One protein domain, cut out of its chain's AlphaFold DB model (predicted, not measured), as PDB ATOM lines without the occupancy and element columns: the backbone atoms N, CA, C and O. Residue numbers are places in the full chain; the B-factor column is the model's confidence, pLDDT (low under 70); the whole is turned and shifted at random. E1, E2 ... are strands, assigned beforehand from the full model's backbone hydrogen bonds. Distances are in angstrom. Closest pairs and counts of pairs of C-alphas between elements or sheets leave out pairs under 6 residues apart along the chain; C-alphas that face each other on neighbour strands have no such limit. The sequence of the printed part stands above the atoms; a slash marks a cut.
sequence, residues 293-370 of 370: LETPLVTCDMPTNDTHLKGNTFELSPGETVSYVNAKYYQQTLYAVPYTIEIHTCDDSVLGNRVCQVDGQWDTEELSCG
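What this domain is: This is residues 293 to 370 of the 370 residues of an uncharacterized protein of Dinothrombium tinctorium (UniProt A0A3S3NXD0). This domain has little regular structure: a twisted four-stranded sheet, E1 E2 E5 E6, with the small hairpin E3 and E4 turned off at one end; of the long unnamed stretches, residues 293 to 312 and 356 to 370, parts pass over one face of the sheet, while residues 309 to 310 pair with residues 313 to 314 of its edge strand E1. The 78 printed residues include six named strands, E1 to E6, no named helix, and 30 residues in named elements: all strand, the sheet antiparallel. It is compact, radius of gyration of the C-alphas 12.1 A, spans 37 by 25 by 16 A.

How they stand to each other: E1, residues 313 to 317, and E2, residues 320 to 325, form a hairpin at 158 degrees; N 314 and O 322 are 2.8 A apart. E2 runs on at 85 degrees into E3, residues 328 to 330, in a hairpin with E4, residues 333 to 335; N 328 to O 335 is 2.9 A. E5, residues 341 to 346, is antiparallel to E2, N 323 to O 343 being 2.9 A, and forms a hairpin with E6, residues 349 to 355; N 344 to O 352 is 2.9 A.

Where its parts are: E1 begins at C-alpha 313 (-8.724, 13.837, 44.484). E6, 18.6 A long, ends at C-alpha 355 (-21.623, 5.501, 45.287).

The domain as a whole: The printed part has no cut; its farthest C-alphas, Leu 293 and Gly 370, are 38.6 A apart. The links between strands are tight. pLDDT is under 70 at residues 293 to 296, 304 to 310, 326 and 329 to 333.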
ATOM      1  N   LEU A 293     -21.095  21.088  65.058       43.25
ATOM      2  CA  LEU A 293     -19.825  20.498  64.615       43.25
ATOM      3  C   LEU A 293     -19.865  18.968  64.768       43.25
ATOM      4  O   LEU A 293     -18.854  18.353  65.109       43.25
ATOM      5  N   GLU A 294     -21.027  18.346  64.572       51.00
ATOM      6  CA  GLU A 294     -21.097  16.889  64.533       51.00
ATOM      7  C   GLU A 294     -20.510  16.413  63.208       51.00
ATOM      8  O   GLU A 294     -20.968  16.775  62.123       51.00
ATOM      9  N   THR A 295     -19.442  15.628  63.315       57.75
ATOM     10  CA  THR A 295     -18.980  14.746  62.251       57.75
ATOM     11  C   THR A 295     -20.198  14.015  61.678       57.75
ATOM     12  O   THR A 295     -21.036  13.575  62.472       57.75
ATOM     13  N   PRO A 296     -20.349  13.897  60.348       63.19
ATOM     14  CA  PRO A 296     -21.456  13.147  59.766       63.19
ATOM     15  C   PRO A 296     -21.586  11.778  60.448       63.19
ATOM     16  O   PRO A 296     -20.619  11.025  60.527       63.19
ATOM     17  N   LEU A 297     -22.782  11.474  60.971       70.75
ATOM     18  CA  LEU A 297     -23.060  10.216  61.683       70.75
ATOM     19  C   LEU A 297     -22.897   8.986  60.780       70.75
ATOM     20  O   LEU A 297     -22.735   7.874  61.278       70.75
ATOM     21  N   VAL A 298     -22.981   9.194  59.465       83.25
ATOM     22  CA  VAL A 298     -22.858   8.166  58.436       83.25
ATOM     23  C   VAL A 298     -21.901   8.668  57.366       83.25
ATOM     24  O   VAL A 298     -22.139   9.709  56.748       83.25
ATOM     25  N   THR A 299     -20.829   7.914  57.153       90.88
ATOM     26  CA  THR A 299     -19.805   8.172  56.142       90.88
ATOM     27  C   THR A 299     -19.357   6.854  55.546       90.88
ATOM     28  O   THR A 299     -19.306   5.858  56.264       90.88
ATOM     29  N   CYS A 300     -18.988   6.861  54.272       91.31
ATOM     30  CA  CYS A 300     -18.227   5.769  53.694       91.31
ATOM     31  C   CYS A 300     -16.737   5.958  53.978       91.31
ATOM     32  O   CYS A 300     -16.244   7.090  54.033       91.31
ATOM     33  N   ASP A 301     -16.033   4.845  54.164       90.94
ATOM     34  CA  ASP A 301     -14.593   4.863  54.391       90.94
ATOM     35  C   ASP A 301     -13.874   5.421  53.160       90.94
ATOM     36  O   ASP A 301     -14.164   5.044  52.020       90.94
ATOM     37  N   MET A 302     -12.933   6.327  53.413       87.12
ATOM     38  CA  MET A 302     -12.054   6.915  52.409       87.12
ATOM     39  C   MET A 302     -10.609   6.448  52.651       87.12
ATOM     40  O   MET A 302     -10.241   6.164  53.795       87.12
ATOM     41  N   PRO A 303      -9.764   6.394  51.609       78.62
ATOM     42  CA  PRO A 303      -8.343   6.105  51.735       78.62
ATOM     43  C   PRO A 303      -7.682   7.066  52.727       78.62
ATOM     44  O   PRO A 303      -7.779   8.280  52.587       78.62
ATOM     45  N   THR A 304      -6.968   6.528  53.715       59.97
ATOM     46  CA  THR A 304      -6.328   7.313  54.791       59.97
ATOM     47  C   THR A 304      -4.979   7.917  54.395       59.97
ATOM     48  O   THR A 304      -4.235   8.397  55.251       59.97
ATOM     49  N   ASN A 305      -4.583   7.804  53.124       57.81
ATOM     50  CA  ASN A 305      -3.269   8.243  52.672       57.81
ATOM     51  C   ASN A 305      -3.322   9.716  52.238       57.81
ATOM     52  O   ASN A 305      -3.296  10.042  51.055       57.81
ATOM     53  N   ASP A 306      -3.378  10.610  53.224       55.78
ATOM     54  CA  ASP A 306      -3.522  12.066  53.048       55.78
ATOM     55  C   ASP A 306      -2.305  12.747  52.386       55.78
ATOM     56  O   ASP A 306      -2.269  13.968  52.223       55.78
ATOM     57  N   THR A 307      -1.267  11.990  52.019       47.47
ATOM     58  CA  THR A 307       0.008  12.542  51.535       47.47
ATOM     59  C   THR A 307      -0.077  13.190  50.151       47.47
ATOM     60  O   THR A 307       0.800  13.987  49.817       47.47
ATOM     61  N   HIS A 308      -1.137  12.927  49.378       54.78
ATOM     62  CA  HIS A 308      -1.299  13.431  48.008       54.78
ATOM     63  C   HIS A 308      -2.725  13.916  47.703       54.78
ATOM     64  O   HIS A 308      -3.284  13.613  46.651       54.78
ATOM     65  N   LEU A 309      -3.320  14.687  48.618       55.66
ATOM     66  CA  LEU A 309      -4.615  15.326  48.384       55.66
ATOM     67  C   LEU A 309      -4.470  16.559  47.471       55.66
ATOM     68  O   LEU A 309      -3.748  17.504  47.800       55.66
ATOM     69  N   LYS A 310      -5.207  16.590  46.357       64.12
ATOM     70  CA  LYS A 310      -5.454  17.803  45.559       64.12
ATOM     71  C   LYS A 310      -6.961  18.016  45.439       64.12
ATOM     72  O   LYS A 310      -7.622  17.354  44.642       64.12
ATOM     73  N   GLY A 311      -7.507  18.916  46.257       72.81
ATOM     74  CA  GLY A 311      -8.957  19.109  46.366       72.81
ATOM     75  C   GLY A 311      -9.646  17.830  46.845       72.81
ATOM     76  O   GLY A 311      -9.294  17.285  47.888       72.81
ATOM     77  N   ASN A 312     -10.585  17.318  46.054       73.44
ATOM     78  CA  ASN A 312     -11.314  16.071  46.300       73.44
ATOM     79  C   ASN A 312     -10.673  14.827  45.651       73.44
ATOM     80  O   ASN A 312     -11.347  13.805  45.527       73.44
ATOM     81  N   THR A 313      -9.422  14.920  45.190       80.56
ATOM     82  CA  THR A 313      -8.724  13.837  44.484       80.56
ATOM     83  C   THR A 313      -7.530  13.326  45.288       80.56
ATOM     84  O   THR A 313      -6.744  14.123  45.807       80.56
ATOM     85  N   PHE A 314      -7.390  12.002  45.365       85.19
ATOM     86  CA  PHE A 314      -6.300  11.295  46.033       85.19
ATOM     87  C   PHE A 314      -5.518  10.476  45.011       85.19
ATOM     88  O   PHE A 314      -6.110   9.778  44.191       85.19
ATOM     89  N   GLU A 315      -4.195  10.521  45.099       86.19
ATOM     90  CA  GLU A 315      -3.307   9.588  44.403       86.19
ATOM     91  C   GLU A 315      -3.019   8.404  45.338       86.19
ATOM     92  O   GLU A 315      -2.398   8.576  46.389       86.19
ATOM     93  N   LEU A 316      -3.526   7.214  44.998       86.06
ATOM     94  CA  LEU A 316      -3.358   6.005  45.817       86.06
ATOM     95  C   LEU A 316      -1.995   5.356  45.567       86.06
ATOM     96  O   LEU A 316      -1.323   4.904  46.497       86.06
ATOM     97  N   SER A 317      -1.587   5.345  44.302       87.44
ATOM     98  CA  SER A 317      -0.302   4.867  43.808       87.44
ATOM     99  C   SER A 317       0.036   5.608  42.500       87.44
ATOM    100  O   SER A 317      -0.838   6.275  41.946       87.44
ATOM    101  N   PRO A 318       1.286   5.573  41.995       88.56
ATOM    102  CA  PRO A 318       1.629   6.257  40.749       88.56
ATOM    103  C   PRO A 318       0.740   5.795  39.587       88.56
ATOM    104  O   PRO A 318       0.768   4.622  39.224       88.56
ATOM    105  N   GLY A 319      -0.021   6.728  39.008       87.38
ATOM    106  CA  GLY A 319      -0.991   6.445  37.943       87.38
ATOM    107  C   GLY A 319      -2.376   6.024  38.444       87.38
ATOM    108  O   GLY A 319      -3.299   5.938  37.651       87.38
ATOM    109  N   GLU A 320      -2.585   5.821  39.741       92.38
ATOM    110  CA  GLU A 320      -3.886   5.468  40.308       92.38
ATOM    111  C   GLU A 320      -4.455   6.627  41.118       92.38
ATOM    112  O   GLU A 320      -3.880   7.053  42.126       92.38
ATOM    113  N   THR A 321      -5.614   7.129  40.697       90.69
ATOM    114  CA  THR A 321      -6.272   8.258  41.355       90.69
ATOM    115  C   THR A 321      -7.741   7.985  41.627       90.69
ATOM    116  O   THR A 321      -8.423   7.309  40.858       90.69
ATOM    117  N   VAL A 322      -8.237   8.550  42.726       91.06
ATOM    118  CA  VAL A 322      -9.658   8.543  43.079       91.06
ATOM    119  C   VAL A 322     -10.144   9.960  43.324       91.06
ATOM    120  O   VAL A 322      -9.526  10.709  44.080       91.06
ATOM    121  N   SER A 323     -11.261  10.332  42.708       88.62
ATOM    122  CA  SER A 323     -11.892  11.647  42.867       88.62
ATOM    123  C   SER A 323     -13.284  11.504  43.471       88.62
ATOM    124  O   SER A 323     -14.063  10.661  43.033       88.62
ATOM    125  N   TYR A 324     -13.622  12.353  44.442       85.81
ATOM    126  CA  TYR A 324     -14.888  12.270  45.174       85.81
ATOM    127  C   TYR A 324     -15.835  13.423  44.842       85.81
ATOM    128  O   TYR A 324     -15.648  14.562  45.275       85.81
ATOM    129  N   VAL A 325     -16.904  13.132  44.112       76.88
ATOM    130  CA  VAL A 325     -17.975  14.083  43.795       76.88
ATOM    131  C   VAL A 325     -19.014  14.069  44.916       76.88
ATOM    132  O   VAL A 325     -19.407  13.002  45.379       76.88
ATOM    133  N   ASN A 326     -19.485  15.244  45.341       66.88
ATOM    134  CA  ASN A 326     -20.430  15.438  46.457       66.88
ATOM    135  C   ASN A 326     -19.909  15.054  47.855       66.88
ATOM    136  O   ASN A 326     -20.682  15.089  48.816       66.88
ATOM    137  N   ALA A 327     -18.618  14.747  47.994       78.38
ATOM    138  CA  ALA A 327     -17.994  14.657  49.308       78.38
ATOM    139  C   ALA A 327     -18.018  16.023  50.007       78.38
ATOM    140  O   ALA A 327     -18.042  17.078  49.368       78.38
ATOM    141  N   LYS A 328     -18.033  16.004  51.339       72.81
ATOM    142  CA  LYS A 328     -18.167  17.213  52.154       72.81
ATOM    143  C   LYS A 328     -17.031  17.329  53.145       72.81
ATOM    144  O   LYS A 328     -16.689  16.371  53.832       72.81
ATOM    145  N   TYR A 329     -16.495  18.534  53.264       66.31
ATOM    146  CA  TYR A 329     -15.544  18.843  54.316       66.31
ATOM    147  C   TYR A 329     -16.279  19.099  55.628       66.31
ATOM    148  O   TYR A 329     -17.088  20.020  55.729       66.31
ATOM    149  N   TYR A 330     -15.937  18.327  56.656       59.75
ATOM    150  CA  TYR A 330     -16.305  18.616  58.038       59.75
ATOM    151  C   TYR A 330     -15.031  18.693  58.860       59.75
ATOM    152  O   TYR A 330     -14.224  17.772  58.849       59.75
ATOM    153  N   GLN A 331     -14.820  19.800  59.573       58.41
ATOM    154  CA  GLN A 331     -13.606  19.983  60.383       58.41
ATOM    155  C   GLN A 331     -12.303  19.702  59.605       58.41
ATOM    156  O   GLN A 331     -11.355  19.186  60.181       58.41
ATOM    157  N   GLN A 332     -12.252  20.068  58.315       54.94
ATOM    158  CA  GLN A 332     -11.075  19.908  57.437       54.94
ATOM    159  C   GLN A 332     -10.755  18.460  57.034       54.94
ATOM    160  O   GLN A 332      -9.814  18.235  56.283       54.94
ATOM    161  N   THR A 333     -11.570  17.494  57.454       64.88
ATOM    162  CA  THR A 333     -11.552  16.135  56.919       64.88
ATOM    163  C   THR A 333     -12.600  16.049  55.820       64.88
ATOM    164  O   THR A 333     -13.753  16.450  56.015       64.88
ATOM    165  N   LEU A 334     -12.191  15.581  54.642       74.31
ATOM    166  CA  LEU A 334     -13.126  15.250  53.578       74.31
ATOM    167  C   LEU A 334     -13.838  13.957  53.973       74.31
ATOM    168  O   LEU A 334     -13.185  12.969  54.291       74.31
ATOM    169  N   TYR A 335     -15.164  13.983  53.981       84.06
ATOM    170  CA  TYR A 335     -15.985  12.813  54.247       84.06
ATOM    171  C   TYR A 335     -16.801  12.465  53.011       84.06
ATOM    172  O   TYR A 335     -17.487  13.321  52.437       84.06
ATOM    173  N   ALA A 336     -16.795  11.183  52.660       90.06
ATOM    174  CA  ALA A 336     -17.754  10.609  51.740       90.06
ATOM    175  C   ALA A 336     -19.093  10.455  52.473       90.06
ATOM    176  O   ALA A 336     -19.359   9.455  53.135       90.06
ATOM    177  N   VAL A 337     -19.928  11.491  52.407       89.12
ATOM    178  CA  VAL A 337     -21.311  11.456  52.907       89.12
ATOM    179  C   VAL A 337     -22.208  10.647  51.960       89.12
ATOM    180  O   VAL A 337     -21.821  10.434  50.807       89.12
ATOM    181  N   PRO A 338     -23.417  10.226  52.374       88.50
ATOM    182  CA  PRO A 338     -24.351   9.557  51.474       88.50
ATOM    183  C   PRO A 338     -24.515  10.285  50.132       88.50
ATOM    184  O   PRO A 338     -24.627  11.512  50.089       88.50
ATOM    185  N   TYR A 339     -24.534   9.502  49.055       78.31
ATOM    186  CA  TYR A 339     -24.544   9.909  47.645       78.31
ATOM    187  C   TYR A 339     -23.254  10.564  47.123       78.31
ATOM    188  O   TYR A 339     -23.239  11.083  46.004       78.31
ATOM    189  N   THR A 340     -22.163  10.515  47.893       86.12
ATOM    190  CA  THR A 340     -20.818  10.775  47.357       86.12
ATOM    191  C   THR A 340     -20.500   9.748  46.277       86.12
ATOM    192  O   THR A 340     -20.729   8.557  46.479       86.12
ATOM    193  N   ILE A 341     -19.969  10.200  45.144       82.50
ATOM    194  CA  ILE A 341     -19.523   9.339  44.045       82.50
ATOM    195  C   ILE A 341     -18.003   9.348  44.035       82.50
ATOM    196  O   ILE A 341     -17.397  10.403  43.864       82.50
ATOM    197  N   GLU A 342     -17.393   8.186  44.194       93.12
ATOM    198  CA  GLU A 342     -15.976   7.995  43.918       93.12
ATOM    199  C   GLU A 342     -15.801   7.603  42.451       93.12
ATOM    200  O   GLU A 342     -16.497   6.716  41.951       93.12
ATOM    201  N   ILE A 343     -14.878   8.269  41.766       89.25
ATOM    202  CA  ILE A 343     -14.466   7.976  40.396       89.25
ATOM    203  C   ILE A 343     -13.031   7.466  40.458       89.25
ATOM    204  O   ILE A 343     -12.139   8.209  40.867       89.25
ATOM    205  N   HIS A 344     -12.813   6.217  40.047       93.00
ATOM    206  CA  HIS A 344     -11.502   5.567  40.076       93.00
ATOM    207  C   HIS A 344     -10.867   5.593  38.691       93.00
ATOM    208  O   HIS A 344     -11.470   5.143  37.712       93.00
ATOM    209  N   THR A 345      -9.640   6.096  38.612       91.69
ATOM    210  CA  THR A 345      -8.896   6.267  37.362       91.69
ATOM    211  C   THR A 345      -7.537   5.583  37.460       91.69
ATOM    212  O   THR A 345      -6.829   5.741  38.453       91.69
ATOM    213  N   CYS A 346      -7.183   4.844  36.411       94.81
ATOM    214  CA  CYS A 346      -5.891   4.192  36.216       94.81
ATOM    215  C   CYS A 346      -5.225   4.761  34.962       94.81
ATOM    216  O   CYS A 346      -5.790   4.678  33.865       94.81
ATOM    217  N   ASP A 347      -4.041   5.330  35.136       90.44
ATOM    218  CA  ASP A 347      -3.337   6.203  34.204       90.44
ATOM    219  C   ASP A 347      -4.276   7.311  33.695       90.44
ATOM    220  O   ASP A 347      -4.616   8.229  34.437       90.44
ATOM    221  N   ASP A 348      -4.774   7.170  32.467       84.75
ATOM    222  CA  ASP A 348      -5.688   8.118  31.821       84.75
ATOM    223  C   ASP A 348      -7.077   7.505  31.546       84.75
ATOM    224  O   ASP A 348      -7.845   8.003  30.719       84.75
ATOM    225  N   SER A 349      -7.404   6.376  32.186       85.88
ATOM    226  CA  SER A 349      -8.635   5.621  31.936       85.88
ATOM    227  C   SER A 349      -9.487   5.452  33.191       85.88
ATOM    228  O   SER A 349      -9.011   5.017  34.236       85.88
ATOM    229  N   VAL A 350     -10.776   5.778  33.079       91.62
ATOM    230  CA  VAL A 350     -11.746   5.554  34.158       91.62
ATOM    231  C   VAL A 350     -12.015   4.056  34.264       91.62
ATOM    232  O   VAL A 350     -12.554   3.450  33.336       91.62
ATOM    233  N   LEU A 351     -11.642   3.471  35.400       92.56
ATOM    234  CA  LEU A 351     -11.855   2.057  35.704       92.56
ATOM    235  C   LEU A 351     -13.313   1.797  36.101       92.56
ATOM    236  O   LEU A 351     -13.900   0.786  35.715       92.56
ATOM    237  N   GLY A 352     -13.903   2.725  36.854       91.25
ATOM    238  CA  GLY A 352     -15.277   2.631  37.321       91.25
ATOM    239  C   GLY A 352     -15.616   3.700  38.350       91.25
ATOM    240  O   GLY A 352     -14.827   4.606  38.628       91.25
ATOM    241  N   ASN A 353     -16.814   3.588  38.911       91.06
ATOM    242  CA  ASN A 353     -17.300   4.470  39.956       91.06
ATOM    243  C   ASN A 353     -18.066   3.671  41.011       91.06
ATOM    244  O   ASN A 353     -18.694   2.663  40.688       91.06
ATOM    245  N   ARG A 354     -18.063   4.181  42.242       95.19
ATOM    246  CA  ARG A 354     -18.875   3.668  43.349       95.19
ATOM    247  C   ARG A 354     -19.587   4.808  44.061       95.19
ATOM    248  O   ARG A 354     -19.118   5.944  44.059       95.19
ATOM    249  N   VAL A 355     -20.751   4.526  44.629       91.00
ATOM    250  CA  VAL A 355     -21.623   5.501  45.287       91.00
ATOM    251  C   VAL A 355     -21.790   5.135  46.752       91.00
ATOM    252  O   VAL A 355     -22.172   4.014  47.090       91.00
ATOM    253  N   CYS A 356     -21.533   6.102  47.628       91.44
ATOM    254  CA  CYS A 356     -21.739   5.960  49.057       91.44
ATOM    255  C   CYS A 356     -23.240   5.880  49.359       91.44
ATOM    256  O   CYS A 356     -23.994   6.808  49.061       91.44
ATOM    257  N   GLN A 357     -23.697   4.776  49.934       93.00
ATOM    258  CA  GLN A 357     -25.100   4.538  50.250       93.00
ATOM    259  C   GLN A 357     -25.513   5.221  51.562       93.00
ATOM    260  O   GLN A 357     -24.699   5.706  52.349       93.00
ATOM    261  N   VAL A 358     -26.825   5.272  51.805       85.75
ATOM    262  CA  VAL A 358     -27.422   5.909  52.997       85.75
ATOM    263  C   VAL A 358     -27.049   5.243  54.324       85.75
ATOM    264  O   VAL A 358     -27.280   5.830  55.377       85.75
ATOM    265  N   ASP A 359     -26.497   4.034  54.283       91.25
ATOM    266  CA  ASP A 359     -26.007   3.267  55.429       91.25
ATOM    267  C   ASP A 359     -24.483   3.379  55.629       91.25
ATOM    268  O   ASP A 359     -23.946   2.764  56.549       91.25
ATOM    269  N   GLY A 360     -23.788   4.179  54.809       91.88
ATOM    270  CA  GLY A 360     -22.341   4.380  54.904       91.88
ATOM    271  C   GLY A 360     -21.524   3.246  54.287       91.88
ATOM    272  O   GLY A 360     -20.362   3.071  54.644       91.88
ATOM    273  N   GLN A 361     -22.116   2.453  53.390       95.94
ATOM    274  CA  GLN A 361     -21.405   1.451  52.599       95.94
ATOM    275  C   GLN A 361     -21.269   1.899  51.143       95.94
ATOM    276  O   GLN A 361     -22.164   2.533  50.586       95.94
ATOM    277  N   TRP A 362     -20.155   1.554  50.505       96.12
ATOM    278  CA  TRP A 362     -20.029   1.691  49.057       96.12
ATOM    279  C   TRP A 362     -20.902   0.641  48.350       96.12
ATOM    280  O   TRP A 362     -21.010  -0.493  48.812       96.12
ATOM    281  N   ASP A 363     -21.544   1.012  47.241       93.62
ATOM    282  CA  ASP A 363     -22.425   0.111  46.479       93.62
ATOM    283  C   ASP A 363     -21.697  -0.977  45.683       93.62
ATOM    284  O   ASP A 363     -22.302  -1.992  45.327       93.62
ATOM    285  N   THR A 364     -20.404  -0.791  45.438       91.12
ATOM    286  CA  THR A 364     -19.520  -1.789  44.842       91.12
ATOM    287  C   THR A 364     -18.249  -1.962  45.670       91.12
ATOM    288  O   THR A 364     -17.901  -1.122  46.503       91.12
ATOM    289  N   GLU A 365     -17.540  -3.066  45.424       89.31
ATOM    290  CA  GLU A 365     -16.227  -3.321  46.023       89.31
ATOM    291  C   GLU A 365     -15.207  -2.236  45.635       89.31
ATOM    292  O   GLU A 365     -15.392  -1.494  44.665       89.31
ATOM    293  N   GLU A 366     -14.141  -2.132  46.431       86.88
ATOM    294  CA  GLU A 366     -13.016  -1.236  46.167       86.88
ATOM    295  C   GLU A 366     -12.366  -1.581  44.827       86.88
ATOM    296  O   GLU A 366     -12.030  -2.735  44.553       86.88
ATOM    297  N   LEU A 367     -12.243  -0.567  43.975       87.75
ATOM    298  CA  LEU A 367     -11.603  -0.684  42.677       87.75
ATOM    299  C   LEU A 367     -10.083  -0.587  42.873       87.75
ATOM    300  O   LEU A 367      -9.610   0.118  43.760       87.75
ATOM    301  N   SER A 368      -9.310  -1.309  42.064       88.69
ATOM    302  CA  SER A 368      -7.850  -1.201  42.062       88.69
ATOM    303  C   SER A 368      -7.293  -1.367  40.655       88.69
ATOM    304  O   SER A 368      -7.849  -2.108  39.838       88.69
ATOM    305  N   CYS A 369      -6.182  -0.689  40.364       87.00
ATOM    306  CA  CYS A 369      -5.533  -0.759  39.051       87.00
ATOM    307  C   CYS A 369      -4.815  -2.093  38.749       87.00
ATOM    308  O   CYS A 369      -4.361  -2.284  37.618       87.00
ATOM    309  N   GLY A 370      -4.797  -3.039  39.700       77.56
ATOM    310  CA  GLY A 370      -4.260  -4.399  39.532       77.56
ATOM    311  C   GLY A 370      -2.846  -4.613  40.051       77.56
ATOM    312  O   GLY A 370      -1.976  -3.746  39.822       77.56
TER     313      GLY A 370